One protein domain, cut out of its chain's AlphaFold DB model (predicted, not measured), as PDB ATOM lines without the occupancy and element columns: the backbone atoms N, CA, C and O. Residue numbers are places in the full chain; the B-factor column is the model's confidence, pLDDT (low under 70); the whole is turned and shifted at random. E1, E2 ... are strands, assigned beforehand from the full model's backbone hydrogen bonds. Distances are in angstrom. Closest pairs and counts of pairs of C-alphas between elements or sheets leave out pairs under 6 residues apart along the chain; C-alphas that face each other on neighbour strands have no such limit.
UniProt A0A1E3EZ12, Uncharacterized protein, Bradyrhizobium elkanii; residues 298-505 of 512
ATOM      1  N   THR A 298      86.614  80.532  88.057       90.44
ATOM      2  CA  THR A 298      87.656  81.252  88.791       90.44
ATOM      3  C   THR A 298      88.849  80.336  89.014       90.44
ATOM      4  O   THR A 298      88.779  79.335  89.730       90.44
ATOM      5  N   ILE A 299      89.986  80.717  88.443       90.62
ATOM      6  CA  ILE A 299      91.252  80.013  88.601       90.62
ATOM      7  C   ILE A 299      92.068  80.746  89.662       90.62
ATOM      8  O   ILE A 299      92.465  81.890  89.460       90.62
ATOM      9  N   VAL A 300      92.353  80.070  90.776       91.38
ATOM     10  CA  VAL A 300      93.226  80.590  91.837       91.38
ATOM     11  C   VAL A 300      94.513  79.777  91.884       91.38
ATOM     12  O   VAL A 300      94.488  78.561  92.100       91.38
ATOM     13  N   GLN A 301      95.647  80.451  91.723       92.00
ATOM     14  CA  GLN A 301      96.973  79.870  91.879       92.00
ATOM     15  C   GLN A 301      97.725  80.601  92.991       92.00
ATOM     16  O   GLN A 301      97.837  81.820  92.973       92.00
ATOM     17  N   ALA A 302      98.263  79.842  93.943       87.06
ATOM     18  CA  ALA A 302      99.192  80.356  94.941       87.06
ATOM     19  C   ALA A 302     100.619  79.986  94.543       87.06
ATOM     20  O   ALA A 302     100.871  78.865  94.078       87.06
ATOM     21  N   ASP A 303     101.539  80.912  94.751       83.56
ATOM     22  CA  ASP A 303     102.959  80.630  94.704       83.56
ATOM     23  C   ASP A 303     103.478  80.252  96.098       83.56
ATOM     24  O   ASP A 303     102.966  80.687  97.122       83.56
ATOM     25  N   MET A 304     104.493  79.390  96.153       77.88
ATOM     26  CA  MET A 304     105.191  79.053  97.400       77.88
ATOM     27  C   MET A 304     106.585  79.684  97.396       77.88
ATOM     28  O   MET A 304     107.586  78.966  97.482       77.88
ATOM     29  N   ASP A 305     106.630  81.010  97.252       75.69
ATOM     30  CA  ASP A 305     107.841  81.844  97.213       75.69
ATOM     31  C   ASP A 305     108.820  81.491  96.069       75.69
ATOM     32  O   ASP A 305     110.048  81.537  96.232       75.69
ATOM     33  N   SER A 306     108.311  81.058  94.910       78.94
ATOM     34  CA  SER A 306     109.140  80.711  93.745       78.94
ATOM     35  C   SER A 306     109.263  81.839  92.709       78.94
ATOM     36  O   SER A 306     110.198  81.840  91.900       78.94
ATOM     37  N   PHE A 307     108.384  82.829  92.798       81.25
ATOM     38  CA  PHE A 307     108.281  84.065  92.043       81.25
ATOM     39  C   PHE A 307     108.094  85.240  93.017       81.25
ATOM     40  O   PHE A 307     108.163  85.074  94.226       81.25
ATOM     41  N   SER A 308     107.955  86.456  92.483       84.06
ATOM     42  CA  SER A 308     107.687  87.664  93.280       84.06
ATOM     43  C   SER A 308     106.195  87.926  93.516       84.06
ATOM     44  O   SER A 308     105.844  88.946  94.109       84.06
ATOM     45  N   TRP A 309     105.329  87.102  92.919       85.50
ATOM     46  CA  TRP A 309     103.884  87.178  93.089       85.50
ATOM     47  C   TRP A 309     103.445  86.092  94.070       85.50
ATOM     48  O   TRP A 309     103.896  84.959  93.945       85.50
ATOM     49  N   ASP A 310     102.565  86.446  95.004       88.88
ATOM     50  CA  ASP A 310     102.018  85.571  96.049       88.88
ATOM     51  C   ASP A 310     100.855  84.737  95.496       88.88
ATOM     52  O   ASP A 310     100.788  83.515  95.643       88.88
ATOM     53  N   SER A 311      99.930  85.395  94.793       92.81
ATOM     54  CA  SER A 311      98.772  84.726  94.207       92.81
ATOM     55  C   SER A 311      98.325  85.336  92.884       92.81
ATOM     56  O   SER A 311      98.554  86.510  92.593       92.81
ATOM     57  N   MET A 312      97.681  84.500  92.076       93.81
ATOM     58  CA  MET A 312      97.034  84.852  90.821       93.81
ATOM     59  C   MET A 312      95.572  84.412  90.890       93.81
ATOM     60  O   MET A 312      95.286  83.259  91.228       93.81
ATOM     61  N   ILE A 313      94.664  85.314  90.537       94.81
ATOM     62  CA  ILE A 313      93.241  85.034  90.338       94.81
ATOM     63  C   ILE A 313      92.912  85.376  88.889       94.81
ATOM     64  O   ILE A 313      93.256  86.463  88.441       94.81
ATOM     65  N   ALA A 314      92.283  84.466  88.154       95.62
ATOM     66  CA  ALA A 314      91.791  84.731  86.808       95.62
ATOM     67  C   ALA A 314      90.334  84.308  86.666       95.62
ATOM     68  O   ALA A 314      89.953  83.237  87.147       95.62
ATOM     69  N   HIS A 315      89.561  85.124  85.959       94.38
ATOM     70  CA  HIS A 315      88.163  84.865  85.644       94.38
ATOM     71  C   HIS A 315      88.001  84.612  84.149       94.38
ATOM     72  O   HIS A 315      88.697  85.220  83.327       94.38
ATOM     73  N   THR A 316      87.091  83.711  83.786       94.44
ATOM     74  CA  THR A 316      86.774  83.428  82.380       94.44
ATOM     75  C   THR A 316      85.294  83.578  82.078       94.44
ATOM     76  O   THR A 316      84.455  83.264  82.925       94.44
ATOM     77  N   ASP A 317      85.007  84.001  80.850       92.69
ATOM     78  CA  ASP A 317      83.663  84.069  80.284       92.69
ATOM     79  C   ASP A 317      83.144  82.678  79.889       92.69
ATOM     80  O   ASP A 317      83.846  81.661  79.966       92.69
ATOM     81  N   TYR A 318      81.893  82.642  79.436       89.62
ATOM     82  CA  TYR A 318      81.186  81.441  78.990       89.62
ATOM     83  C   TYR A 318      81.825  80.722  77.795       89.62
ATOM     84  O   TYR A 318      81.621  79.524  77.588       89.62
ATOM     85  N   SER A 319      82.627  81.442  77.012       90.44
ATOM     86  CA  SER A 319      83.394  80.917  75.886       90.44
ATOM     87  C   SER A 319      84.786  80.417  76.300       90.44
ATOM     88  O   SER A 319      85.510  79.848  75.478       90.44
ATOM     89  N   GLY A 320      85.159  80.579  77.573       90.38
ATOM     90  CA  GLY A 320      86.465  80.233  78.123       90.38
ATOM     91  C   GLY A 320      87.557  81.263  77.825       90.38
ATOM     92  O   GLY A 320      88.739  80.953  78.010       90.38
ATOM     93  N   ASN A 321      87.204  82.462  77.359       93.31
ATOM     94  CA  ASN A 321      88.149  83.568  77.244       93.31
ATOM     95  C   ASN A 321      88.385  84.179  78.624       93.31
ATOM     96  O   ASN A 321      87.512  84.182  79.483       93.31
ATOM     97  N   THR A 322      89.582  84.704  78.853       95.25
ATOM     98  CA  THR A 322      89.911  85.386  80.106       95.25
ATOM     99  C   THR A 322      89.299  86.783  80.121       95.25
ATOM    100  O   THR A 322      89.610  87.568  79.232       95.25
ATOM    101  N   ILE A 323      88.486  87.087  81.134       94.75
ATOM    102  CA  ILE A 323      87.903  88.418  81.374       94.75
ATOM    103  C   ILE A 323      88.934  89.292  82.082       94.75
ATOM    104  O   ILE A 323      89.253  90.399  81.645       94.75
ATOM    105  N   ASP A 324      89.513  88.762  83.159       96.69
ATOM    106  CA  ASP A 324      90.551  89.437  83.916       96.69
ATOM    107  C   ASP A 324      91.530  88.466  84.584       96.69
ATOM    108  O   ASP A 324      91.253  87.279  84.781       96.69
ATOM    109  N   VAL A 325      92.707  88.997  84.911       96.94
ATOM    110  CA  VAL A 325      93.730  88.341  85.722       96.94
ATOM    111  C   VAL A 325      94.291  89.338  86.720       96.94
ATOM    112  O   VAL A 325      94.878  90.345  86.331       96.94
ATOM    113  N   THR A 326      94.206  89.018  88.004       96.88
ATOM    114  CA  THR A 326      94.869  89.764  89.071       96.88
ATOM    115  C   THR A 326      96.062  88.986  89.609       96.88
ATOM    116  O   THR A 326      95.917  87.848  90.047       96.88
ATOM    117  N   TYR A 327      97.235  89.614  89.623       95.94
ATOM    118  CA  TYR A 327      98.420  89.152  90.340       95.94
ATOM    119  C   TYR A 327      98.612  89.997  91.595       95.94
ATOM    120  O   TYR A 327      98.782  91.215  91.504       95.94
ATOM    121  N   TYR A 328      98.643  89.351  92.754       95.31
ATOM    122  CA  TYR A 328      99.034  89.960  94.021       95.31
ATOM    123  C   TYR A 328     100.501  89.659  94.293       95.31
ATOM    124  O   TYR A 328     100.940  88.518  94.149       95.31
ATOM    125  N   TYR A 329     101.264  90.682  94.662       94.50
ATOM    126  CA  TYR A 329     102.697  90.579  94.910       94.50
ATOM    127  C   TYR A 329     103.009  90.471  96.398       94.50
ATOM    128  O   TYR A 329     102.260  90.968  97.239       94.50
ATOM    129  N   ASP A 330     104.154  89.862  96.718       91.69
ATOM    130  CA  ASP A 330     104.596  89.646  98.105       91.69
ATOM    131  C   ASP A 330     104.766  90.955  98.896       91.69
ATOM    132  O   ASP A 330     104.731  90.967 100.128       91.69
ATOM    133  N   ASP A 331     104.990  92.070  98.198       93.00
ATOM    134  CA  ASP A 331     105.119  93.399  98.796       93.00
ATOM    135  C   ASP A 331     103.768  94.066  99.110       93.00
ATOM    136  O   ASP A 331     103.750  95.102  99.773       93.00
ATOM    137  N   GLY A 332     102.652  93.461  98.690       93.31
ATOM    138  CA  GLY A 332     101.291  93.976  98.836       93.31
ATOM    139  C   GLY A 332     100.780  94.772  97.632       93.31
ATOM    140  O   GLY A 332      99.619  95.173  97.639       93.31
ATOM    141  N   SER A 333     101.607  95.002  96.609       96.25
ATOM    142  CA  SER A 333     101.176  95.619  95.349       96.25
ATOM    143  C   SER A 333     100.406  94.631  94.469       96.25
ATOM    144  O   SER A 333     100.404  93.418  94.709       96.25
ATOM    145  N   SER A 334      99.739  95.130  93.426       97.06
ATOM    146  CA  SER A 334      99.036  94.260  92.483       97.06
ATOM    147  C   SER A 334      99.085  94.747  91.040       97.06
ATOM    148  O   SER A 334      99.310  95.926  90.751       97.06
ATOM    149  N   TRP A 335      98.873  93.797  90.133       97.25
ATOM    150  CA  TRP A 335      98.591  94.030  88.724       97.25
ATOM    151  C   TRP A 335      97.252  93.400  88.369       97.25
ATOM    152  O   TRP A 335      97.044  92.222  88.644       97.25
ATOM    153  N   LEU A 336      96.383  94.161  87.719       97.94
ATOM    154  CA  LEU A 336      95.127  93.704  87.143       97.94
ATOM    155  C   LEU A 336      95.218  93.834  85.623       97.94
ATOM    156  O   LEU A 336      95.488  94.916  85.114       97.94
ATOM    157  N   TYR A 337      94.979  92.745  84.910       97.62
ATOM    158  CA  TYR A 337      94.805  92.703  83.464       97.62
ATOM    159  C   TYR A 337      93.324  92.486  83.187       97.62
ATOM    160  O   TYR A 337      92.772  91.529  83.709       97.62
ATOM    161  N   GLN A 338      92.697  93.328  82.376       97.12
ATOM    162  CA  GLN A 338      91.316  93.167  81.916       97.12
ATOM    163  C   GLN A 338      91.304  93.094  80.395       97.12
ATOM    164  O   GLN A 338      92.115  93.750  79.739       97.12
ATOM    165  N   TYR A 339      90.396  92.303  79.844       96.75
ATOM    166  CA  TYR A 339      90.281  92.047  78.416       96.75
ATOM    167  C   TYR A 339      88.884  92.418  77.936       96.75
ATOM    168  O   TYR A 339      87.898  92.131  78.612       96.75
ATOM    169  N   ASP A 340      88.801  93.038  76.762       94.31
ATOM    170  CA  ASP A 340      87.521  93.360  76.137       94.31
ATOM    171  C   ASP A 340      87.019  92.176  75.300       94.31
ATOM    172  O   ASP A 340      87.132  92.129  74.072       94.31
ATOM    173  N   THR A 341      86.493  91.171  75.991       92.88
ATOM    174  CA  THR A 341      85.952  89.937  75.400       92.88
ATOM    175  C   THR A 341      84.721  90.183  74.525       92.88
ATOM    176  O   THR A 341      84.464  89.410  73.599       92.88
ATOM    177  N   LEU A 342      84.006  91.289  74.752       91.44
ATOM    178  CA  LEU A 342      82.796  91.670  74.020       91.44
ATOM    179  C   LEU A 342      83.039  92.709  72.914       91.44
ATOM    180  O   LEU A 342      82.102  93.021  72.178       91.44
ATOM    181  N   SER A 343      84.272  93.208  72.764       91.94
ATOM    182  CA  SER A 343      84.648  94.218  71.759       91.94
ATOM    183  C   SER A 343      83.779  95.486  71.835       91.94
ATOM    184  O   SER A 343      83.234  95.949  70.828       91.94
ATOM    185  N   GLN A 344      83.583  96.000  73.050       91.88
ATOM    186  CA  GLN A 344      82.760  97.177  73.349       91.88
ATOM    187  C   GLN A 344      83.560  98.474  73.487       91.88
ATOM    188  O   GLN A 344      82.993  99.566  73.387       91.88
ATOM    189  N   PHE A 345      84.860  98.370  73.733       92.94
ATOM    190  CA  PHE A 345      85.763  99.488  73.929       92.94
ATOM    191  C   PHE A 345      86.693  99.644  72.726       92.94
ATOM    192  O   PHE A 345      86.716  98.824  71.821       92.94
ATOM    193  N   ASN A 346      87.456 100.740  72.700       92.88
ATOM    194  CA  ASN A 346      88.506 100.925  71.691       92.88
ATOM    195  C   ASN A 346      89.814 100.213  72.073       92.88
ATOM    196  O   ASN A 346      90.777 100.264  71.308       92.88
ATOM    197  N   TRP A 347      89.851  99.589  73.254       94.12
ATOM    198  CA  TRP A 347      90.992  98.860  73.778       94.12
ATOM    199  C   TRP A 347      90.682  97.373  73.862       94.12
ATOM    200  O   TRP A 347      89.613  96.969  74.296       94.12
ATOM    201  N   SER A 348      91.681  96.563  73.531       94.88
ATOM    202  CA  SER A 348      91.632  95.102  73.620       94.88
ATOM    203  C   SER A 348      92.045  94.590  75.000       94.88
ATOM    204  O   SER A 348      91.562  93.555  75.468       94.88
ATOM    205  N   ARG A 349      92.962  95.306  75.664       96.19
ATOM    206  CA  ARG A 349      93.433  94.986  77.012       96.19
ATOM    207  C   ARG A 349      93.765  96.244  77.802       96.19
ATOM    208  O   ARG A 349      94.419  97.158  77.304       96.19
ATOM    209  N   LEU A 350      93.391  96.222  79.072       96.50
ATOM    210  CA  LEU A 350      93.710  97.224  80.074       96.50
ATOM    211  C   LEU A 350      94.580  96.603  81.170       96.50
ATOM    212  O   LEU A 350      94.302  95.502  81.637       96.50
ATOM    213  N   GLN A 351      95.635  97.294  81.594       97.81
ATOM    214  CA  GLN A 351      96.519  96.852  82.674       97.81
ATOM    215  C   GLN A 351      96.593  97.926  83.753       97.81
ATOM    216  O   GLN A 351      97.075  99.026  83.497       97.81
ATOM    217  N   THR A 352      96.176  97.602  84.969       98.50
ATOM    218  CA  THR A 352      96.188  98.511  86.116       98.50
ATOM    219  C   THR A 352      97.197  98.016  87.138       98.50
ATOM    220  O   THR A 352      97.154  96.860  87.551       98.50
ATOM    221  N   ARG A 353      98.100  98.895  87.568       98.06
ATOM    222  CA  ARG A 353      99.031  98.621  88.661       98.06
ATOM    223  C   ARG A 353      98.647  99.432  89.885       98.06
ATOM    224  O   ARG A 353      98.465 100.649  89.792       98.06
ATOM    225  N   THR A 354      98.653  98.764  91.026       98.06
ATOM    226  CA  THR A 354      98.323  99.342  92.324       98.06
ATOM    227  C   THR A 354      99.513  99.217  93.269       98.06
ATOM    228  O   THR A 354     100.226  98.213  93.236       98.06
ATOM    229  N   ASP A 355      99.774 100.242  94.078       96.00
ATOM    230  CA  ASP A 355     100.803 100.209  95.120       96.00
ATOM    231  C   ASP A 355     100.372  99.399  96.359       96.00
ATOM    232  O   ASP A 355      99.304  98.792  96.401       96.00
ATOM    233  N   THR A 356     101.227  99.378  97.383       95.69
ATOM    234  CA  THR A 356     101.000  98.625  98.626       95.69
ATOM    235  C   THR A 356      99.889  99.199  99.508       95.69
ATOM    236  O   THR A 356      99.440  98.526 100.433       95.69
ATOM    237  N   ASP A 357      99.473 100.442  99.255       94.50
ATOM    238  CA  ASP A 357      98.406 101.130  99.982       94.50
ATOM    239  C   ASP A 357      97.059 101.043  99.239       94.50
ATOM    240  O   ASP A 357      96.037 101.500  99.754       94.50
ATOM    241  N   GLY A 358      97.032 100.424  98.052       93.75
ATOM    242  CA  GLY A 358      95.831 100.279  97.237       93.75
ATOM    243  C   GLY A 358      95.605 101.419  96.237       93.75
ATOM    244  O   GLY A 358      94.551 101.452  95.602       93.75
ATOM    245  N   ASN A 359      96.559 102.341  96.063       96.00
ATOM    246  CA  ASN A 359      96.425 103.434  95.098       96.00
ATOM    247  C   ASN A 359      96.861 102.992  93.699       96.00
ATOM    248  O   ASN A 359      97.898 102.347  93.529       96.00
ATOM    249  N   VAL A 360      96.109 103.399  92.677       97.38
ATOM    250  CA  VAL A 360      96.493 103.182  91.277       97.38
ATOM    251  C   VAL A 360      97.696 104.062  90.933       97.38
ATOM    252  O   VAL A 360      97.637 105.283  91.058       97.38
ATOM    253  N   VAL A 361      98.780 103.440  90.467       97.69
ATOM    254  CA  VAL A 361     100.032 104.124  90.087       97.69
ATOM    255  C   VAL A 361     100.271 104.141  88.582       97.69
ATOM    256  O   VAL A 361     100.997 104.999  88.076       97.69
ATOM    257  N   SER A 362      99.675 103.208  87.838       98.00
ATOM    258  CA  SER A 362      99.701 103.256  86.378       98.00
ATOM    259  C   SER A 362      98.559 102.487  85.743       98.00
ATOM    260  O   SER A 362      98.137 101.460  86.272       98.00
ATOM    261  N   ILE A 363      98.139 102.954  84.571       98.19
ATOM    262  CA  ILE A 363      97.168 102.287  83.709       98.19
ATOM    263  C   ILE A 363      97.740 102.226  82.289       98.19
ATOM    264  O   ILE A 363      98.165 103.248  81.760       98.19
ATOM    265  N   TYR A 364      97.768 101.048  81.675       96.94
ATOM    266  CA  TYR A 364      98.270 100.830  80.319       96.94
ATOM    267  C   TYR A 364      97.180 100.229  79.433       96.94
ATOM    268  O   TYR A 364      96.628  99.183  79.774       96.94
ATOM    269  N   TYR A 365      96.909 100.868  78.300       96.25
ATOM    270  CA  TYR A 365      95.935 100.432  77.304       96.25
ATOM    271  C   TYR A 365      96.642  99.854  76.079       96.25
ATOM    272  O   TYR A 365      97.567 100.464  75.534       96.25
ATOM    273  N   ASP A 366      96.184  98.683  75.647       94.69
ATOM    274  CA  ASP A 366      96.436  98.126  74.325       94.69
ATOM    275  C   ASP A 366      95.214  98.415  73.443       94.69
ATOM    276  O   ASP A 366      94.190  97.741  73.567       94.69
ATOM    277  N   GLU A 367      95.311  99.423  72.578       93.12
ATOM    278  CA  GLU A 367      94.213  99.862  71.712       93.12
ATOM    279  C   GLU A 367      94.014  98.890  70.534       93.12
ATOM    280  O   GLU A 367      94.954  98.250  70.053       93.12
ATOM    281  N   ASP A 368      92.790  98.797  70.021       91.75
ATOM    282  CA  ASP A 368      92.431  97.900  68.916       91.75
ATOM    283  C   ASP A 368      93.107  98.268  67.589       91.75
ATOM    284  O   ASP A 368      93.316  97.417  66.719       91.75
ATOM    285  N   ASP A 369      93.482  99.539  67.418       89.06
ATOM    286  CA  ASP A 369      94.255 100.005  66.265       89.06
ATOM    287  C   ASP A 369      95.753  99.645  66.354       89.06
ATOM    288  O   ASP A 369      96.537  99.956  65.448       89.06
ATOM    289  N   GLY A 370      96.137  98.949  67.429       87.88
ATOM    290  CA  GLY A 370      97.490  98.534  67.757       87.88
ATOM    291  C   GLY A 370      98.302  99.607  68.471       87.88
ATOM    292  O   GLY A 370      99.428  99.320  68.857       87.88
ATOM    293  N   SER A 371      97.796 100.831  68.634       89.75
ATOM    294  CA  SER A 371      98.470 101.846  69.443       89.75
ATOM    295  C   SER A 371      98.410 101.505  70.935       89.75
ATOM    296  O   SER A 371      97.652 100.645  71.378       89.75
ATOM    297  N   HIS A 372      99.262 102.162  71.719       93.56
ATOM    298  CA  HIS A 372      99.293 101.958  73.162       93.56
ATOM    299  C   HIS A 372      99.396 103.288  73.892       93.56
ATOM    300  O   HIS A 372     100.099 104.205  73.443       93.56
ATOM    301  N   VAL A 373      98.745 103.362  75.049       96.50
ATOM    302  CA  VAL A 373      98.764 104.543  75.915       96.50
ATOM    303  C   VAL A 373      99.069 104.124  77.346       96.50
ATOM    304  O   VAL A 373      98.415 103.247  77.902       96.50
ATOM    305  N   LEU A 374     100.067 104.763  77.955       97.25
ATOM    306  CA  LEU A 374     100.436 104.574  79.356       97.25
ATOM    307  C   LEU A 374     100.129 105.837  80.156       97.25
ATOM    308  O   LEU A 374     100.672 106.903  79.871       97.25
ATOM    309  N   TYR A 375      99.339 105.690  81.207       97.94
ATOM    310  CA  TYR A 375      99.144 106.683  82.248       97.94
ATOM    311  C   TYR A 375      99.973 106.304  83.473       97.94
ATOM    312  O   TYR A 375      99.883 105.180  83.967       97.94
ATOM    313  N   ASN A 376     100.752 107.244  83.993       98.19
ATOM    314  CA  ASN A 376     101.418 107.143  85.286       98.19
ATOM    315  C   ASN A 376     100.872 108.218  86.217       98.19
ATOM    316  O   ASN A 376     100.700 109.361  85.799       98.19
ATOM    317  N   TYR A 377     100.636 107.850  87.470       97.75
ATOM    318  CA  TYR A 377     100.079 108.731  88.489       97.75
ATOM    319  C   TYR A 377     101.064 108.878  89.643       97.75
ATOM    320  O   TYR A 377     101.765 107.921  89.983       97.75
ATOM    321  N   ASP A 378     101.074 110.053  90.267       96.31
ATOM    322  CA  ASP A 378     101.742 110.269  91.549       96.31
ATOM    323  C   ASP A 378     100.703 110.395  92.676       96.31
ATOM    324  O   ASP A 378     100.337 111.500  93.081       96.31
ATOM    325  N   PRO A 379     100.205 109.270  93.224       93.75
ATOM    326  CA  PRO A 379      99.227 109.313  94.309       93.75
ATOM    327  C   PRO A 379      99.801 109.894  95.611       93.75
ATOM    328  O   PRO A 379      99.045 110.251  96.513       93.75
ATOM    329  N   THR A 380     101.129 109.988  95.729       93.38
ATOM    330  CA  THR A 380     101.818 110.481  96.929       93.38
ATOM    331  C   THR A 380     102.160 111.967  96.876       93.38
ATOM    332  O   THR A 380     102.552 112.527  97.905       93.38
ATOM    333  N   ASN A 381     101.982 112.605  95.715       92.88
ATOM    334  CA  ASN A 381     102.294 114.009  95.455       92.88
ATOM    335  C   ASN A 381     103.743 114.379  95.851       92.88
ATOM    336  O   ASN A 381     103.986 115.390  96.521       92.88
ATOM    337  N   LEU A 382     104.700 113.510  95.520       94.19
ATOM    338  CA  LEU A 382     106.133 113.703  95.756       94.19
ATOM    339  C   LEU A 382     106.864 114.308  94.550       94.19
ATOM    340  O   LEU A 382     107.950 114.869  94.726       94.19
ATOM    341  N   GLU A 383     106.288 114.190  93.361       95.50
ATOM    342  CA  GLU A 383     106.777 114.743  92.106       95.50
ATOM    343  C   GLU A 383     106.213 116.157  91.874       95.50
ATOM    344  O   GLU A 383     105.450 116.682  92.680       95.50
ATOM    345  N   THR A 384     106.648 116.832  90.804       95.12
ATOM    346  CA  THR A 384     106.070 118.137  90.407       95.12
ATOM    347  C   THR A 384     104.827 117.999  89.536       95.12
ATOM    348  O   THR A 384     104.149 118.994  89.276       95.12
ATOM    349  N   TRP A 385     104.557 116.778  89.081       96.12
ATOM    350  CA  TRP A 385     103.481 116.420  88.180       96.12
ATOM    351  C   TRP A 385     102.508 115.466  88.858       96.12
ATOM    352  O   TRP A 385     102.895 114.617  89.656       96.12
ATOM    353  N   SER A 386     101.249 115.564  88.448       96.19
ATOM    354  CA  SER A 386     100.157 114.736  88.959       96.19
ATOM    355  C   SER A 386      99.929 113.494  88.096       96.19
ATOM    356  O   SER A 386      99.609 112.412  88.602       96.19
ATOM    357  N   ARG A 387     100.130 113.629  86.778       97.81
ATOM    358  CA  ARG A 387     100.005 112.543  85.806       97.81
ATOM    359  C   ARG A 387     100.971 112.715  84.637       97.81
ATOM    360  O   ARG A 387     101.170 113.820  84.141       97.81
ATOM    361  N   ILE A 388     101.504 111.597  84.149       98.31
ATOM    362  CA  ILE A 388     102.182 111.509  82.851       98.31
ATOM    363  C   ILE A 388     101.345 110.630  81.926       98.31
ATOM    364  O   ILE A 388     100.968 109.523  82.304       98.31
ATOM    365  N   THR A 389     101.092 111.093  80.704       98.44
ATOM    366  CA  THR A 389     100.475 110.304  79.630       98.44
ATOM    367  C   THR A 389     101.497 110.070  78.523       98.44
ATOM    368  O   THR A 389     102.011 111.022  77.945       98.44
ATOM    369  N   THR A 390     101.788 108.813  78.204       97.94
ATOM    370  CA  THR A 390     102.716 108.420  77.139       97.94
ATOM    371  C   THR A 390     101.958 107.713  76.027       97.94
ATOM    372  O   THR A 390     101.463 106.605  76.218       97.94
ATOM    373  N   TYR A 391     101.915 108.331  74.853       96.12
ATOM    374  CA  TYR A 391     101.430 107.726  73.617       96.12
ATOM    375  C   TYR A 391     102.583 107.002  72.931       96.12
ATOM    376  O   TYR A 391     103.685 107.550  72.826       96.12
ATOM    377  N   MET A 392     102.352 105.774  72.476       93.00
ATOM    378  CA  MET A 392     103.397 104.917  71.915       93.00
ATOM    379  C   MET A 392     103.126 104.544  70.456       93.00
ATOM    380  O   MET A 392     102.007 104.637  69.953       93.00
ATOM    381  N   THR A 393     104.175 104.111  69.759       83.44
ATOM    382  CA  THR A 393     104.066 103.511  68.425       83.44
ATOM    383  C   THR A 393     103.267 102.201  68.468       83.44
ATOM    384  O   THR A 393     103.259 101.551  69.510       83.44
ATOM    385  N   PRO A 394     102.661 101.748  67.348       83.81
ATOM    386  CA  PRO A 394     101.829 100.537  67.340       83.81
ATOM    387  C   PRO A 394     102.536  99.210  67.666       83.81
ATOM    388  O   PRO A 394     101.918  98.159  67.756       83.81
ATOM    389  N   ASP A 395     103.866  99.214  67.745       82.88
ATOM    390  CA  ASP A 395     104.655  98.069  68.209       82.88
ATOM    391  C   ASP A 395     105.045  98.188  69.694       82.88
ATOM    392  O   ASP A 395     105.862  97.406  70.186       82.88
ATOM    393  N   GLY A 396     104.532  99.214  70.382       81.12
ATOM    394  CA  GLY A 396     104.818  99.554  71.773       81.12
ATOM    395  C   GLY A 396     106.273  99.946  72.045       81.12
ATOM    396  O   GLY A 396     106.666 100.071  73.203       81.12
ATOM    397  N   SER A 397     107.112 100.107  71.016       84.88
ATOM    398  CA  SER A 397     108.567 100.179  71.202       84.88
ATOM    399  C   SER A 397     109.096 101.575  71.533       84.88
ATOM    400  O   SER A 397     110.175 101.696  72.121       84.88
ATOM    401  N   LYS A 398     108.372 102.635  71.150       88.38
ATOM    402  CA  LYS A 398     108.796 104.031  71.316       88.38
ATOM    403  C   LYS A 398     107.630 104.920  71.725       88.38
ATOM    404  O   LYS A 398     106.519 104.728  71.248       88.38
ATOM    405  N   ALA A 399     107.912 105.945  72.526       93.12
ATOM    406  CA  ALA A 399     106.976 107.040  72.753       93.12
ATOM    407  C   ALA A 399     106.925 107.956  71.518       93.12
ATOM    408  O   ALA A 399     107.970 108.362  71.008       93.12
ATOM    409  N   SER A 400     105.724 108.279  71.045       93.75
ATOM    410  CA  SER A 400     105.476 109.332  70.054       93.75
ATOM    411  C   SER A 400     105.213 110.677  70.727       93.75
ATOM    412  O   SER A 400     105.695 111.704  70.250       93.75
ATOM    413  N   THR A 401     104.518 110.669  71.867       97.12
ATOM    414  CA  THR A 401     104.215 111.870  72.649       97.12
ATOM    415  C   THR A 401     104.211 111.547  74.140       97.12
ATOM    416  O   THR A 401     103.649 110.534  74.548       97.12
ATOM    417  N   ILE A 402     104.797 112.417  74.960       98.12
ATOM    418  CA  ILE A 402     104.697 112.370  76.424       98.12
ATOM    419  C   ILE A 402     104.096 113.688  76.905       98.12
ATOM    420  O   ILE A 402     104.652 114.746  76.630       98.12
ATOM    421  N   LEU A 403     102.979 113.626  77.620       98.44
ATOM    422  CA  LEU A 403     102.294 114.757  78.240       98.44
ATOM    423  C   LEU A 403     102.466 114.683  79.758       98.44
ATOM    424  O   LEU A 403     102.115 113.674  80.360       98.44
ATOM    425  N   TYR A 404     102.966 115.756  80.356       98.38
ATOM    426  CA  TYR A 404     102.996 115.978  81.797       98.38
ATOM    427  C   TYR A 404     101.856 116.925  82.167       98.38
ATOM    428  O   TYR A 404     101.803 118.042  81.645       98.38
ATOM    429  N   ASP A 405     100.975 116.480  83.057       98.00
ATOM    430  CA  ASP A 405     100.004 117.324  83.750       98.00
ATOM    431  C   ASP A 405     100.624 117.739  85.099       98.00
ATOM    432  O   ASP A 405     100.707 116.934  86.035       98.00
ATOM    433  N   GLU A 406     101.109 118.977  85.197       97.81
ATOM    434  CA  GLU A 406     101.830 119.485  86.371       97.81
ATOM    435  C   GLU A 406     100.875 119.783  87.544       97.81
ATOM    436  O   GLU A 406      99.696 120.094  87.351       97.81
ATOM    437  N   ASP A 407     101.381 119.752  88.778       96.62
ATOM    438  CA  ASP A 407     100.585 119.989  89.997       96.62
ATOM    439  C   ASP A 407      99.971 121.398  90.069       96.62
ATOM    440  O   ASP A 407      98.947 121.622  90.719       96.62
ATOM    441  N   ASP A 408     100.589 122.380  89.405       96.19
ATOM    442  CA  ASP A 408     100.059 123.745  89.302       96.19
ATOM    443  C   ASP A 408      98.969 123.896  88.221       96.19
ATOM    444  O   ASP A 408      98.433 124.990  88.005       96.19
ATOM    445  N   GLY A 409      98.621 122.783  87.574       96.19
ATOM    446  CA  GLY A 409      97.641 122.665  86.511       96.19
ATOM    447  C   GLY A 409      98.176 123.025  85.132       96.19
ATOM    448  O   GLY A 409      97.394 122.944  84.191       96.19
ATOM    449  N   THR A 410      99.431 123.464  84.983       97.75
ATOM    450  CA  THR A 410     100.057 123.670  83.666       97.75
ATOM    451  C   THR A 410     100.417 122.342  83.005       97.75
ATOM    452  O   THR A 410     100.378 121.291  83.638       97.75
ATOM    453  N   HIS A 411     100.742 122.383  81.709       98.06
ATOM    454  CA  HIS A 411     101.032 121.169  80.944       98.06
ATOM    455  C   HIS A 411     102.290 121.323  80.105       98.06
ATOM    456  O   HIS A 411     102.567 122.412  79.585       98.06
ATOM    457  N   VAL A 412     103.004 120.219  79.906       98.44
ATOM    458  CA  VAL A 412     104.145 120.150  78.988       98.44
ATOM    459  C   VAL A 412     104.035 118.903  78.122       98.44
ATOM    460  O   VAL A 412     103.870 117.805  78.646       98.44
ATOM    461  N   THR A 413     104.153 119.050  76.801       98.50
ATOM    462  CA  THR A 413     104.267 117.910  75.882       98.50
ATOM    463  C   THR A 413     105.668 117.805  75.297       98.50
ATOM    464  O   THR A 413     106.309 118.812  74.997       98.50
ATOM    465  N   TYR A 414     106.120 116.570  75.111       97.81
ATOM    466  CA  TYR A 414     107.300 116.189  74.347       97.81
ATOM    467  C   TYR A 414     106.829 115.325  73.181       97.81
ATOM    468  O   TYR A 414     106.332 114.222  73.399       97.81
ATOM    469  N   GLU A 415     106.950 115.822  71.957       97.12
ATOM    470  CA  GLU A 415     106.581 115.108  70.732       97.12
ATOM    471  C   GLU A 415     107.843 114.675  69.991       97.12
ATOM    472  O   GLU A 415     108.744 115.484  69.790       97.12
ATOM    473  N   TYR A 416     107.913 113.414  69.568       95.19
ATOM    474  CA  TYR A 416     109.104 112.825  68.954       95.19
ATOM    475  C   TYR A 416     108.863 112.466  67.488       95.19
ATOM    476  O   TYR A 416     107.862 111.830  67.148       95.19
ATOM    477  N   ASP A 417     109.828 112.766  66.615       92.81
ATOM    478  CA  ASP A 417     109.808 112.287  65.229       92.81
ATOM    479  C   ASP A 417     110.289 110.832  65.158       92.81
ATOM    480  O   ASP A 417     111.410 110.505  64.755       92.81
ATOM    481  N   VAL A 418     109.413 109.920  65.578       88.00
ATOM    482  CA  VAL A 418     109.712 108.486  65.707       88.00
ATOM    483  C   VAL A 418     110.148 107.818  64.396       88.00
ATOM    484  O   VAL A 418     110.849 106.797  64.438       88.00
ATOM    485  N   ASN A 419     109.754 108.396  63.255       86.00
ATOM    486  CA  ASN A 419     110.017 107.890  61.906       86.00
ATOM    487  C   ASN A 419     111.078 108.701  61.145       86.00
ATOM    488  O   ASN A 419     111.401 108.333  60.013       86.00
ATOM    489  N   SER A 420     111.618 109.768  61.746       87.12
ATOM    490  CA  SER A 420     112.612 110.664  61.136       87.12
ATOM    491  C   SER A 420     112.167 111.179  59.759       87.12
ATOM    492  O   SER A 420     112.876 111.047  58.758       87.12
ATOM    493  N   THR A 421     110.933 111.678  59.693       88.31
ATOM    494  CA  THR A 421     110.304 112.188  58.463       88.31
ATOM    495  C   THR A 421     110.354 113.710  58.335       88.31
ATOM    496  O   THR A 421     110.224 114.232  57.224       88.31
ATOM    497  N   GLY A 422     110.521 114.409  59.455       87.06
ATOM    498  CA  GLY A 422     110.671 115.849  59.561       87.06
ATOM    499  C   GLY A 422     112.128 116.300  59.458       87.06
ATOM    500  O   GLY A 422     113.002 115.570  59.005       87.06
ATOM    501  N   ALA A 423     112.357 117.561  59.822       90.25
ATOM    502  CA  ALA A 423     113.695 118.137  60.007       90.25
ATOM    503  C   ALA A 423     114.036 118.329  61.498       90.25
ATOM    504  O   ALA A 423     115.049 118.948  61.833       90.25
ATOM    505  N   TRP A 424     113.140 117.861  62.369       91.62
ATOM    506  CA  TRP A 424     113.187 118.002  63.812       91.62
ATOM    507  C   TRP A 424     113.221 116.632  64.466       91.62
ATOM    508  O   TRP A 424     112.554 115.706  64.015       91.62
ATOM    509  N   HIS A 425     113.976 116.543  65.553       92.88
ATOM    510  CA  HIS A 425     114.087 115.362  66.385       92.88
ATOM    511  C   HIS A 425     112.931 115.281  67.386       92.88
ATOM    512  O   HIS A 425     112.276 114.241  67.508       92.88
ATOM    513  N   ASP A 426     112.668 116.389  68.082       96.44
ATOM    514  CA  ASP A 426     111.583 116.508  69.048       96.44
ATOM    515  C   ASP A 426     111.075 117.953  69.177       96.44
ATOM    516  O   ASP A 426     111.755 118.917  68.805       96.44
ATOM    517  N   ILE A 427     109.854 118.090  69.688       97.62
ATOM    518  CA  ILE A 427     109.204 119.367  69.977       97.62
ATOM    519  C   ILE A 427     108.771 119.361  71.438       97.62
ATOM    520  O   ILE A 427     108.031 118.475  71.863       97.62
ATOM    521  N   VAL A 428     109.178 120.383  72.189       98.38
ATOM    522  CA  VAL A 428     108.689 120.615  73.554       98.38
ATOM    523  C   VAL A 428     107.673 121.748  73.540       98.38
ATOM    524  O   VAL A 428     108.015 122.875  73.170       98.38
ATOM    525  N   THR A 429     106.442 121.483  73.969       98.56
ATOM    526  CA  THR A 429     105.387 122.498  74.043       98.56
ATOM    527  C   THR A 429     104.968 122.745  75.480       98.56
ATOM    528  O   THR A 429     104.628 121.816  76.200       98.56
ATOM    529  N   TYR A 430     104.953 124.012  75.887       98.31
ATOM    530  CA  TYR A 430     104.460 124.437  77.195       98.31
ATOM    531  C   TYR A 430     103.078 125.052  77.043       98.31
ATOM    532  O   TYR A 430     102.859 125.870  76.143       98.31
ATOM    533  N   TYR A 431     102.169 124.718  77.952       98.25
ATOM    534  CA  TYR A 431     100.797 125.196  77.937       98.25
ATOM    535  C   TYR A 431     100.416 125.844  79.266       98.25
ATOM    536  O   TYR A 431     100.917 125.512  80.336       98.25
ATOM    537  N   THR A 432      99.465 126.767  79.190       96.50
ATOM    538  CA  THR A 432      98.683 127.195  80.353       96.50
ATOM    539  C   THR A 432      97.787 126.062  80.851       96.50
ATOM    540  O   THR A 432      97.564 125.083  80.141       96.50
ATOM    541  N   SER A 433      97.162 126.248  82.014       96.06
ATOM    542  CA  SER A 433      96.249 125.254  82.583       96.06
ATOM    543  C   SER A 433      94.991 124.950  81.773       96.06
ATOM    544  O   SER A 433      94.399 123.888  81.929       96.06
ATOM    545  N   ASN A 434      94.612 125.840  80.852       95.44
ATOM    546  CA  ASN A 434      93.504 125.629  79.917       95.44
ATOM    547  C   ASN A 434      93.988 125.152  78.533       95.44
ATOM    548  O   ASN A 434      93.306 125.390  77.537       95.44
ATOM    549  N   TYR A 435      95.186 124.564  78.444       96.00
ATOM    550  CA  TYR A 435      95.814 124.100  77.197       96.00
ATOM    551  C   TYR A 435      96.054 125.190  76.130       96.00
ATOM    552  O   TYR A 435      96.245 124.890  74.952       96.00
ATOM    553  N   ALA A 436      96.109 126.475  76.506       96.56
ATOM    554  CA  ALA A 436      96.602 127.510  75.590       96.56
ATOM    555  C   ALA A 436      98.136 127.442  75.490       96.56
ATOM    556  O   ALA A 436      98.810 127.450  76.521       96.56
ATOM    557  N   VAL A 437      98.677 127.393  74.270       97.56
ATOM    558  CA  VAL A 437     100.118 127.244  73.999       97.56
ATOM    559  C   VAL A 437     100.896 128.495  74.409       97.56
ATOM    560  O   VAL A 437     100.640 129.581  73.897       97.56
ATOM    561  N   LEU A 438     101.892 128.331  75.281       97.38
ATOM    562  CA  LEU A 438     102.832 129.377  75.693       97.38
ATOM    563  C   LEU A 438     104.073 129.413  74.801       97.38
ATOM    564  O   LEU A 438     104.516 130.490  74.394       97.38
ATOM    565  N   SER A 439     104.638 128.246  74.482       98.06
ATOM    566  CA  SER A 439     105.806 128.152  73.607       98.06
ATOM    567  C   SER A 439     105.985 126.773  72.987       98.06
ATOM    568  O   SER A 439     105.649 125.782  73.624       98.06
ATOM    569  N   HIS A 440     106.622 126.729  71.815       98.19
ATOM    570  CA  HIS A 440     107.161 125.516  71.196       98.19
ATOM    571  C   HIS A 440     108.679 125.629  71.066       98.19
ATOM    572  O   HIS A 440     109.162 126.608  70.500       98.19
ATOM    573  N   LEU A 441     109.425 124.628  71.516       98.25
ATOM    574  CA  LEU A 441     110.851 124.478  71.253       98.25
ATOM    575  C   LEU A 441     111.051 123.308  70.293       98.25
ATOM    576  O   LEU A 441     110.900 122.159  70.690       98.25
ATOM    577  N   TYR A 442     111.400 123.609  69.048       97.81
ATOM    578  CA  TYR A 442     111.786 122.619  68.049       97.81
ATOM    579  C   TYR A 442     113.279 122.328  68.194       97.81
ATOM    580  O   TYR A 442     114.100 123.231  68.006       97.81
ATOM    581  N   ASN A 443     113.621 121.080  68.497       97.12
ATOM    582  CA  ASN A 443     114.986 120.573  68.493       97.12
ATOM    583  C   ASN A 443     115.243 119.913  67.138       97.12
ATOM    584  O   ASN A 443     114.622 118.907  66.807       97.12
ATOM    585  N   GLN A 444     116.108 120.510  66.321       96.75
ATOM    586  CA  GLN A 444     116.313 120.102  64.934       96.75
ATOM    587  C   GLN A 444     117.264 118.901  64.828       96.75
ATOM    588  O   GLN A 444     118.141 118.715  65.673       96.75
ATOM    589  N   ASP A 445     117.154 118.119  63.752       94.56
ATOM    590  CA  ASP A 445     118.037 116.963  63.513       94.56
ATOM    591  C   ASP A 445     119.512 117.352  63.317       94.56
ATOM    592  O   ASP A 445     120.419 116.552  63.555       94.56
ATOM    593  N   ASP A 446     119.769 118.585  62.872       94.88
ATOM    594  CA  ASP A 446     121.118 119.143  62.736       94.88
ATOM    595  C   ASP A 446     121.680 119.700  64.055       94.88
ATOM    596  O   ASP A 446     122.786 120.239  64.074       94.88
ATOM    597  N   GLY A 447     120.934 119.549  65.153       94.56
ATOM    598  CA  GLY A 447     121.273 120.030  66.484       94.56
ATOM    599  C   GLY A 447     120.885 121.482  66.741       94.56
ATOM    600  O   GLY A 447     120.980 121.909  67.882       94.56
ATOM    601  N   THR A 448     120.443 122.254  65.743       97.00
ATOM    602  CA  THR A 448     119.967 123.630  65.968       97.00
ATOM    603  C   THR A 448     118.609 123.657  66.675       97.00
ATOM    604  O   THR A 448     117.916 122.644  66.758       97.00
ATOM    605  N   HIS A 449     118.195 124.821  67.190       97.38
ATOM    606  CA  HIS A 449     116.916 124.940  67.901       97.38
ATOM    607  C   HIS A 449     116.111 126.157  67.455       97.38
ATOM    608  O   HIS A 449     116.668 127.221  67.169       97.38
ATOM    609  N   VAL A 450     114.785 126.028  67.453       98.06
ATOM    610  CA  VAL A 450     113.863 127.134  67.170       98.06
ATOM    611  C   VAL A 450     112.807 127.211  68.266       98.06
ATOM    612  O   VAL A 450     111.999 126.303  68.424       98.06
ATOM    613  N   LEU A 451     112.798 128.312  69.017       98.31
ATOM    614  CA  LEU A 451     111.808 128.590  70.056       98.31
ATOM    615  C   LEU A 451     110.766 129.578  69.535       98.31
ATOM    616  O   LEU A 451     111.116 130.705  69.198       98.31
ATOM    617  N   TYR A 452     109.496 129.200  69.544       98.12
ATOM    618  CA  TYR A 452     108.361 130.102  69.375       98.12
ATOM    619  C   TYR A 452     107.752 130.407  70.737       98.12
ATOM    620  O   TYR A 452     107.481 129.484  71.496       98.12
ATOM    621  N   GLN A 453     107.503 131.676  71.037       97.94
ATOM    622  CA  GLN A 453     106.788 132.123  72.233       97.94
ATOM    623  C   GLN A 453     105.570 132.944  71.824       97.94
ATOM    624  O   GLN A 453     105.661 133.763  70.906       97.94
ATOM    625  N   TYR A 454     104.457 132.744  72.523       97.12
ATOM    626  CA  TYR A 454     103.167 133.350  72.201       97.12
ATOM    627  C   TYR A 454     102.703 134.277  73.320       97.12
ATOM    628  O   TYR A 454     102.753 133.925  74.500       97.12
ATOM    629  N   ASP A 455     102.202 135.454  72.952       94.44
ATOM    630  CA  ASP A 455     101.580 136.365  73.911       94.44
ATOM    631  C   ASP A 455     100.108 136.006  74.140       94.44
ATOM    632  O   ASP A 455      99.182 136.661  73.660       94.44
ATOM    633  N   VAL A 456      99.887 134.928  74.891       90.81
ATOM    634  CA  VAL A 456      98.547 134.380  75.154       90.81
ATOM    635  C   VAL A 456      97.626 135.385  75.861       90.81
ATOM    636  O   VAL A 456      96.412 135.354  75.669       90.81
ATOM    637  N   ASN A 457      98.188 136.297  76.661       89.50
ATOM    638  CA  ASN A 457      97.423 137.244  77.477       89.50
ATOM    639  C   ASN A 457      97.370 138.665  76.890       89.50
ATOM    640  O   ASN A 457      96.782 139.548  77.521       89.50
ATOM    641  N   GLY A 458      97.984 138.910  75.726       89.75
ATOM    642  CA  GLY A 458      98.072 140.249  75.132       89.75
ATOM    643  C   GLY A 458      98.824 141.250  76.019       89.75
ATOM    644  O   GLY A 458      98.433 142.416  76.117       89.75
ATOM    645  N   ALA A 459      99.833 140.787  76.761       92.06
ATOM    646  CA  ALA A 459     100.623 141.611  77.672       92.06
ATOM    647  C   ALA A 459     101.670 142.475  76.945       92.06
ATOM    648  O   ALA A 459     102.179 143.450  77.512       92.06
ATOM    649  N   TYR A 460     101.996 142.128  75.706       92.00
ATOM    650  CA  TYR A 460     102.991 142.766  74.864       92.00
ATOM    651  C   TYR A 460     102.338 143.368  73.611       92.00
ATOM    652  O   TYR A 460     101.153 143.211  73.363       92.00
ATOM    653  N   ALA A 461     103.115 144.132  72.837       91.12
ATOM    654  CA  ALA A 461     102.678 144.669  71.540       91.12
ATOM    655  C   ALA A 461     102.970 143.700  70.374       91.12
ATOM    656  O   ALA A 461     102.987 144.097  69.201       91.12
ATOM    657  N   TRP A 462     103.312 142.459  70.717       92.25
ATOM    658  CA  TRP A 462     103.686 141.401  69.801       92.25
ATOM    659  C   TRP A 462     102.922 140.134  70.127       92.25
ATOM    660  O   TRP A 462     102.660 139.847  71.286       92.25
ATOM    661  N   SER A 463     102.633 139.362  69.083       93.19
ATOM    662  CA  SER A 463     101.845 138.135  69.167       93.19
ATOM    663  C   SER A 463     102.726 136.887  69.185       93.19
ATOM    664  O   SER A 463     102.408 135.923  69.880       93.19
ATOM    665  N   VAL A 464     103.852 136.910  68.457       97.25
ATOM    666  CA  VAL A 464     104.804 135.792  68.378       97.25
ATOM    667  C   VAL A 464     106.248 136.293  68.390       97.25
ATOM    668  O   VAL A 464     106.603 137.191  67.622       97.25
ATOM    669  N   LEU A 465     107.097 135.661  69.200       97.50
ATOM    670  CA  LEU A 465     108.554 135.782  69.146       97.50
ATOM    671  C   LEU A 465     109.162 134.431  68.753       97.50
ATOM    672  O   LEU A 465     109.063 133.466  69.505       97.50
ATOM    673  N   GLN A 466     109.808 134.371  67.592       98.19
ATOM    674  CA  GLN A 466     110.632 133.235  67.182       98.19
ATOM    675  C   GLN A 466     112.099 133.539  67.499       98.19
ATOM    676  O   GLN A 466     112.616 134.556  67.051       98.19
ATOM    677  N   THR A 467     112.790 132.639  68.189       98.25
ATOM    678  CA  THR A 467     114.227 132.716  68.473       98.25
ATOM    679  C   THR A 467     114.932 131.507  67.873       98.25
ATOM    680  O   THR A 467     114.575 130.373  68.177       98.25
ATOM    681  N   ASN A 468     115.935 131.740  67.030       97.69
ATOM    682  CA  ASN A 468     116.753 130.687  66.433       97.69
ATOM    683  C   ASN A 468     118.083 130.573  67.184       97.69
ATOM    684  O   ASN A 468     118.774 131.579  67.392       97.69
ATOM    685  N   TYR A 469     118.477 129.351  67.516       97.44
ATOM    686  CA  TYR A 469     119.702 129.033  68.239       97.44
ATOM    687  C   TYR A 469     120.621 128.131  67.417       97.44
ATOM    688  O   TYR A 469     120.166 127.379  66.556       97.44
ATOM    689  N   ASP A 470     121.919 128.213  67.696       94.94
ATOM    690  CA  ASP A 470     122.881 127.201  67.260       94.94
ATOM    691  C   ASP A 470     122.803 125.925  68.124       94.94
ATOM    692  O   ASP A 470     122.044 125.864  69.090       94.94
ATOM    693  N   GLU A 471     123.633 124.927  67.802       95.06
ATOM    694  CA  GLU A 471     123.723 123.633  68.502       95.06
ATOM    695  C   GLU A 471     124.074 123.724  70.001       95.06
ATOM    696  O   GLU A 471     124.001 122.741  70.733       95.06
ATOM    697  N   SER A 472     124.536 124.882  70.474       93.94
ATOM    698  CA  SER A 472     124.930 125.118  71.866       93.94
ATOM    699  C   SER A 472     123.970 126.067  72.589       93.94
ATOM    700  O   SER A 472     124.336 126.628  73.623       93.94
ATOM    701  N   PHE A 473     122.757 126.256  72.055       94.12
ATOM    702  CA  PHE A 473     121.761 127.204  72.563       94.12
ATOM    703  C   PHE A 473     122.244 128.668  72.587       94.12
ATOM    704  O   PHE A 473     121.713 129.492  73.337       94.12
ATOM    705  N   HIS A 474     123.211 129.055  71.746       94.00
ATOM    706  CA  HIS A 474     123.495 130.475  71.546       94.00
ATOM    707  C   HIS A 474     122.503 131.063  70.549       94.00
ATOM    708  O   HIS A 474     122.340 130.572  69.432       94.00
ATOM    709  N   ARG A 475     121.848 132.153  70.947       96.00
ATOM    710  CA  ARG A 475     120.895 132.868  70.105       96.00
ATOM    711  C   ARG A 475     121.603 133.464  68.885       96.00
ATOM    712  O   ARG A 475     122.563 134.219  69.015       96.00
ATOM    713  N   THR A 476     121.096 133.154  67.696       96.69
ATOM    714  CA  THR A 476     121.644 133.624  66.412       96.69
ATOM    715  C   THR A 476     120.771 134.702  65.777       96.69
ATOM    716  O   THR A 476     121.276 135.671  65.202       96.69
ATOM    717  N   SER A 477     119.449 134.567  65.894       97.62
ATOM    718  CA  SER A 477     118.486 135.537  65.378       97.62
ATOM    719  C   SER A 477     117.141 135.446  66.088       97.62
ATOM    720  O   SER A 477     116.797 134.406  66.641       97.62
ATOM    721  N   GLU A 478     116.376 136.529  66.025       97.94
ATOM    722  CA  GLU A 478     114.987 136.578  66.473       97.94
ATOM    723  C   GLU A 478     114.104 137.187  65.389       97.94
ATOM    724  O   GLU A 478     114.506 138.131  64.708       97.94
ATOM    725  N   VAL A 479     112.889 136.668  65.258       97.88
ATOM    726  CA  VAL A 479     111.818 137.247  64.454       97.88
ATOM    727  C   VAL A 479     110.665 137.582  65.387       97.88
ATOM    728  O   VAL A 479     110.010 136.693  65.927       97.88
ATOM    729  N   LEU A 480     110.402 138.873  65.554       96.88
ATOM    730  CA  LEU A 480     109.260 139.376  66.304       96.88
ATOM    731  C   LEU A 480     108.107 139.674  65.343       96.88
ATOM    732  O   LEU A 480     108.310 140.401  64.373       96.88
ATOM    733  N   THR A 481     106.908 139.167  65.623       96.94
ATOM    734  CA  THR A 481     105.674 139.506  64.898       96.94
ATOM    735  C   THR A 481     104.773 140.343  65.794       96.94
ATOM    736  O   THR A 481     104.266 139.860  66.805       96.94
ATOM    737  N   ASN A 482     104.579 141.608  65.429       94.81
ATOM    738  CA  ASN A 482     103.767 142.555  66.187       94.81
ATOM    739  C   ASN A 482     102.264 142.293  65.989       94.81
ATOM    740  O   ASN A 482     101.858 141.723  64.977       94.81
ATOM    741  N   ASP A 483     101.413 142.780  66.894       93.25
ATOM    742  CA  ASP A 483      99.950 142.571  66.812       93.25
ATOM    743  C   ASP A 483      99.302 143.209  65.575       93.25
ATOM    744  O   ASP A 483      98.232 142.807  65.121       93.25
ATOM    745  N   ASN A 484      99.957 144.218  65.000       93.19
ATOM    746  CA  ASN A 484      99.539 144.863  63.754       93.19
ATOM    747  C   ASN A 484     100.024 144.120  62.489       93.19
ATOM    748  O   ASN A 484      99.837 144.625  61.380       93.19
ATOM    749  N   GLY A 485     100.680 142.968  62.656       93.06
ATOM    750  CA  GLY A 485     101.226 142.130  61.595       93.06
ATOM    751  C   GLY A 485     102.609 142.532  61.083       93.06
ATOM    752  O   GLY A 485     103.120 141.841  60.216       93.06
ATOM    753  N   THR A 486     103.239 143.616  61.554       95.94
ATOM    754  CA  THR A 486     104.613 143.953  61.125       95.94
ATOM    755  C   THR A 486     105.651 143.051  61.788       95.94
ATOM    756  O   THR A 486     105.413 142.527  62.877       95.94
ATOM    757  N   HIS A 487     106.828 142.910  61.171       96.50
ATOM    758  CA  HIS A 487     107.884 142.028  61.674       96.50
ATOM    759  C   HIS A 487     109.192 142.773  61.960       96.50
ATOM    760  O   HIS A 487     109.519 143.753  61.288       96.50
ATOM    761  N   ALA A 488     109.975 142.280  62.919       96.00
ATOM    762  CA  ALA A 488     111.350 142.716  63.148       96.00
ATOM    763  C   ALA A 488     112.291 141.506  63.198       96.00
ATOM    764  O   ALA A 488     112.087 140.598  63.997       96.00
ATOM    765  N   LEU A 489     113.324 141.511  62.353       97.06
ATOM    766  CA  LEU A 489     114.405 140.526  62.348       97.06
ATOM    767  C   LEU A 489     115.614 141.102  63.082       97.06
ATOM    768  O   LEU A 489     116.188 142.106  62.655       97.06
ATOM    769  N   LEU A 490     116.014 140.454  64.166       97.12
ATOM    770  CA  LEU A 490     117.193 140.788  64.953       97.12
ATOM    771  C   LEU A 490     118.260 139.719  64.714       97.12
ATOM    772  O   LEU A 490     117.957 138.530  64.677       97.12
ATOM    773  N   GLN A 491     119.513 140.133  64.545       96.94
ATOM    774  CA  GLN A 491     120.652 139.224  64.387       96.94
ATOM    775  C   GLN A 491     121.647 139.433  65.517       96.94
ATOM    776  O   GLN A 491     121.961 140.576  65.857       96.94
ATOM    777  N   PHE A 492     122.183 138.339  66.046       96.38
ATOM    778  CA  PHE A 492     123.096 138.335  67.183       96.38
ATOM    779  C   PHE A 492     124.447 137.736  66.784       96.38
ATOM    780  O   PHE A 492     124.547 136.919  65.869       96.38
ATOM    781  N   ASN A 493     125.518 138.185  67.437       92.44
ATOM    782  CA  ASN A 493     126.828 137.555  67.308       92.44
ATOM    783  C   ASN A 493     126.995 136.398  68.311       92.44
ATOM    784  O   ASN A 493     126.185 136.216  69.211       92.44
ATOM    785  N   ALA A 494     128.109 135.668  68.212       88.06
ATOM    786  CA  ALA A 494     128.430 134.543  69.099       88.06
ATOM    787  C   ALA A 494     128.631 134.911  70.589       88.06
ATOM    788  O   ALA A 494     128.882 134.039  71.411       88.06
ATOM    789  N   SER A 495     128.590 136.196  70.955       89.06
ATOM    790  CA  SER A 495     128.605 136.674  72.347       89.06
ATOM    791  C   SER A 495     127.233 137.197  72.790       89.06
ATOM    792  O   SER A 495     127.163 137.971  73.743       89.06
ATOM    793  N   ASP A 496     126.170 136.814  72.073       88.31
ATOM    794  CA  ASP A 496     124.776 137.215  72.290       88.31
ATOM    795  C   ASP A 496     124.544 138.738  72.234       88.31
ATOM    796  O   ASP A 496     123.657 139.306  72.869       88.31
ATOM    797  N   GLN A 497     125.371 139.449  71.462       93.38
ATOM    798  CA  GLN A 497     125.198 140.883  71.244       93.38
ATOM    799  C   GLN A 497     124.459 141.128  69.933       93.38
ATOM    800  O   GLN A 497     124.852 140.610  68.887       93.38
ATOM    801  N   LEU A 498     123.430 141.975  69.985       95.69
ATOM    802  CA  LEU A 498     122.686 142.432  68.814       95.69
ATOM    803  C   LEU A 498     123.618 143.159  67.832       95.69
ATOM    804  O   LEU A 498     124.280 144.134  68.193       95.69
ATOM    805  N   ILE A 499     123.641 142.703  66.582       96.00
ATOM    806  CA  ILE A 499     124.474 143.258  65.505       96.00
ATOM    807  C   ILE A 499     123.666 143.888  64.369       96.00
ATOM    808  O   ILE A 499     124.192 144.744  63.658       96.00
ATOM    809  N   SER A 500     122.403 143.497  64.185       94.75
ATOM    810  CA  SER A 500     121.528 144.076  63.164       94.75
ATOM    811  C   SER A 500     120.061 143.979  63.563       94.75
ATOM    812  O   SER A 500     119.659 143.031  64.235       94.75
ATOM    813  N   THR A 501     119.271 144.951  63.113       96.12
ATOM    814  CA  THR A 501     117.811 144.942  63.187       96.12
ATOM    815  C   THR A 501     117.269 145.381  61.835       96.12
ATOM    816  O   THR A 501     117.722 146.395  61.303       96.12
ATOM    817  N   GLN A 502     116.322 144.626  61.288       96.88
ATOM    818  CA  GLN A 502     115.622 144.930  60.041       96.88
ATOM    819  C   GLN A 502     114.122 144.852  60.296       96.88
ATOM    820  O   GLN A 502     113.645 143.873  60.864       96.88
ATOM    821  N   ASN A 503     113.377 145.877  59.895       95.94
ATOM    822  CA  ASN A 503     111.930 145.924  60.083       95.94
ATOM    823  C   ASN A 503     111.219 145.670  58.761       95.94
ATOM    824  O   ASN A 503     111.634 146.181  57.718       95.94
ATOM    825  N   TYR A 504     110.108 144.949  58.824       96.75
ATOM    826  CA  TYR A 504     109.296 144.587  57.673       96.75
ATOM    827  C   TYR A 504     107.830 144.951  57.895       96.75
ATOM    828  O   TYR A 504     107.325 144.924  59.019       96.75
ATOM    829  N   ASP A 505     107.131 145.285  56.812       95.31
ATOM    830  CA  ASP A 505     105.670 145.329  56.831       95.31
ATOM    831  C   ASP A 505     105.066 143.911  56.928       95.31
ATOM    832  O   ASP A 505     105.781 142.909  56.896       95.31
TER     833      ASP A 505
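Overview. This is residues 298 to 505 of the 512 residues of an uncharacterized protein of Bradyrhizobium elkanii (UniProt A0A1E3EZ12). The model is one long, single-layer ribbon: 17 strands, E1 to E17, lie side by side in chain order like rungs across the long axis, and the ribbon twists strongly from one end to the other. Both faces of the sheet are bare, with no named helix over them, and each strand folds back beside the one before. The printed part has 208 residues, 122 of them in strands, and its class is all strand. The sheet is antiparallel throughout, with the order E1 E2 E3 E4 E5 E6 E7 E8 E9 E10 E11 E12 E13 E14 E15 E16 E17. The whole is loose, with a radius of gyration of the C-alphas of 24.4 A, and a rod of 75 by 34 by 31 A.

Along the chain. Find C-alpha 298 at (87.656, 81.252, 88.791), where E1, residues 298 to 302, begins. Then read E2 at 309 to 316, 20.5 A long, E3 at 322 to 329, 20.2 A, E4 at 334 to 339, E5 at 347 to 354, E6 at 360 to 367, E7 at 372 to 377 and E8 at 385 to 392. E9, 399 to 406, begins at C-alpha 399, (106.976, 107.040, 72.753), and is 19.2 A long. Go on through E10 at 411 to 416, E11 at 424 to 431, E12 at 437 to 444, E13 at 449 to 454, E14 at 462 to 469, E15 at 475 to 482 and E16 at 487 to 492. E17, 498 to 504, ends at C-alpha 504, (109.296, 144.587, 57.673).

Arrangement. E1 to E17 form a meander, each strand the antiparallel neighbour of the one before. Begin at the edge strand E1: it makes a hairpin with E2 at 168 degrees, and N 299 and O 314 are 2.8 A apart, within hydrogen-bond range. Look next at the hairpin of E8 and E9, at 167 degrees, where C-alphas 385 and 406 face each other at 3.9 A and N 389 and O 403 are 2.8 A apart. At the other edge, E16 and E17 form a hairpin at 164 degrees, with N 489 and O 502 2.8 A apart. E1 and E17 are apart. From edge to edge the strands' lines turn by 174 degrees, while the way across the sheet turns by 18 degrees.

Size, cuts and confidence. The two C-alphas farthest apart are those of Met 304 and Asp 505, at 77.7 A. The printed part has no cut, and no link is long. The mean pLDDT of the printed part is 94.2, and no printed residue is under 70.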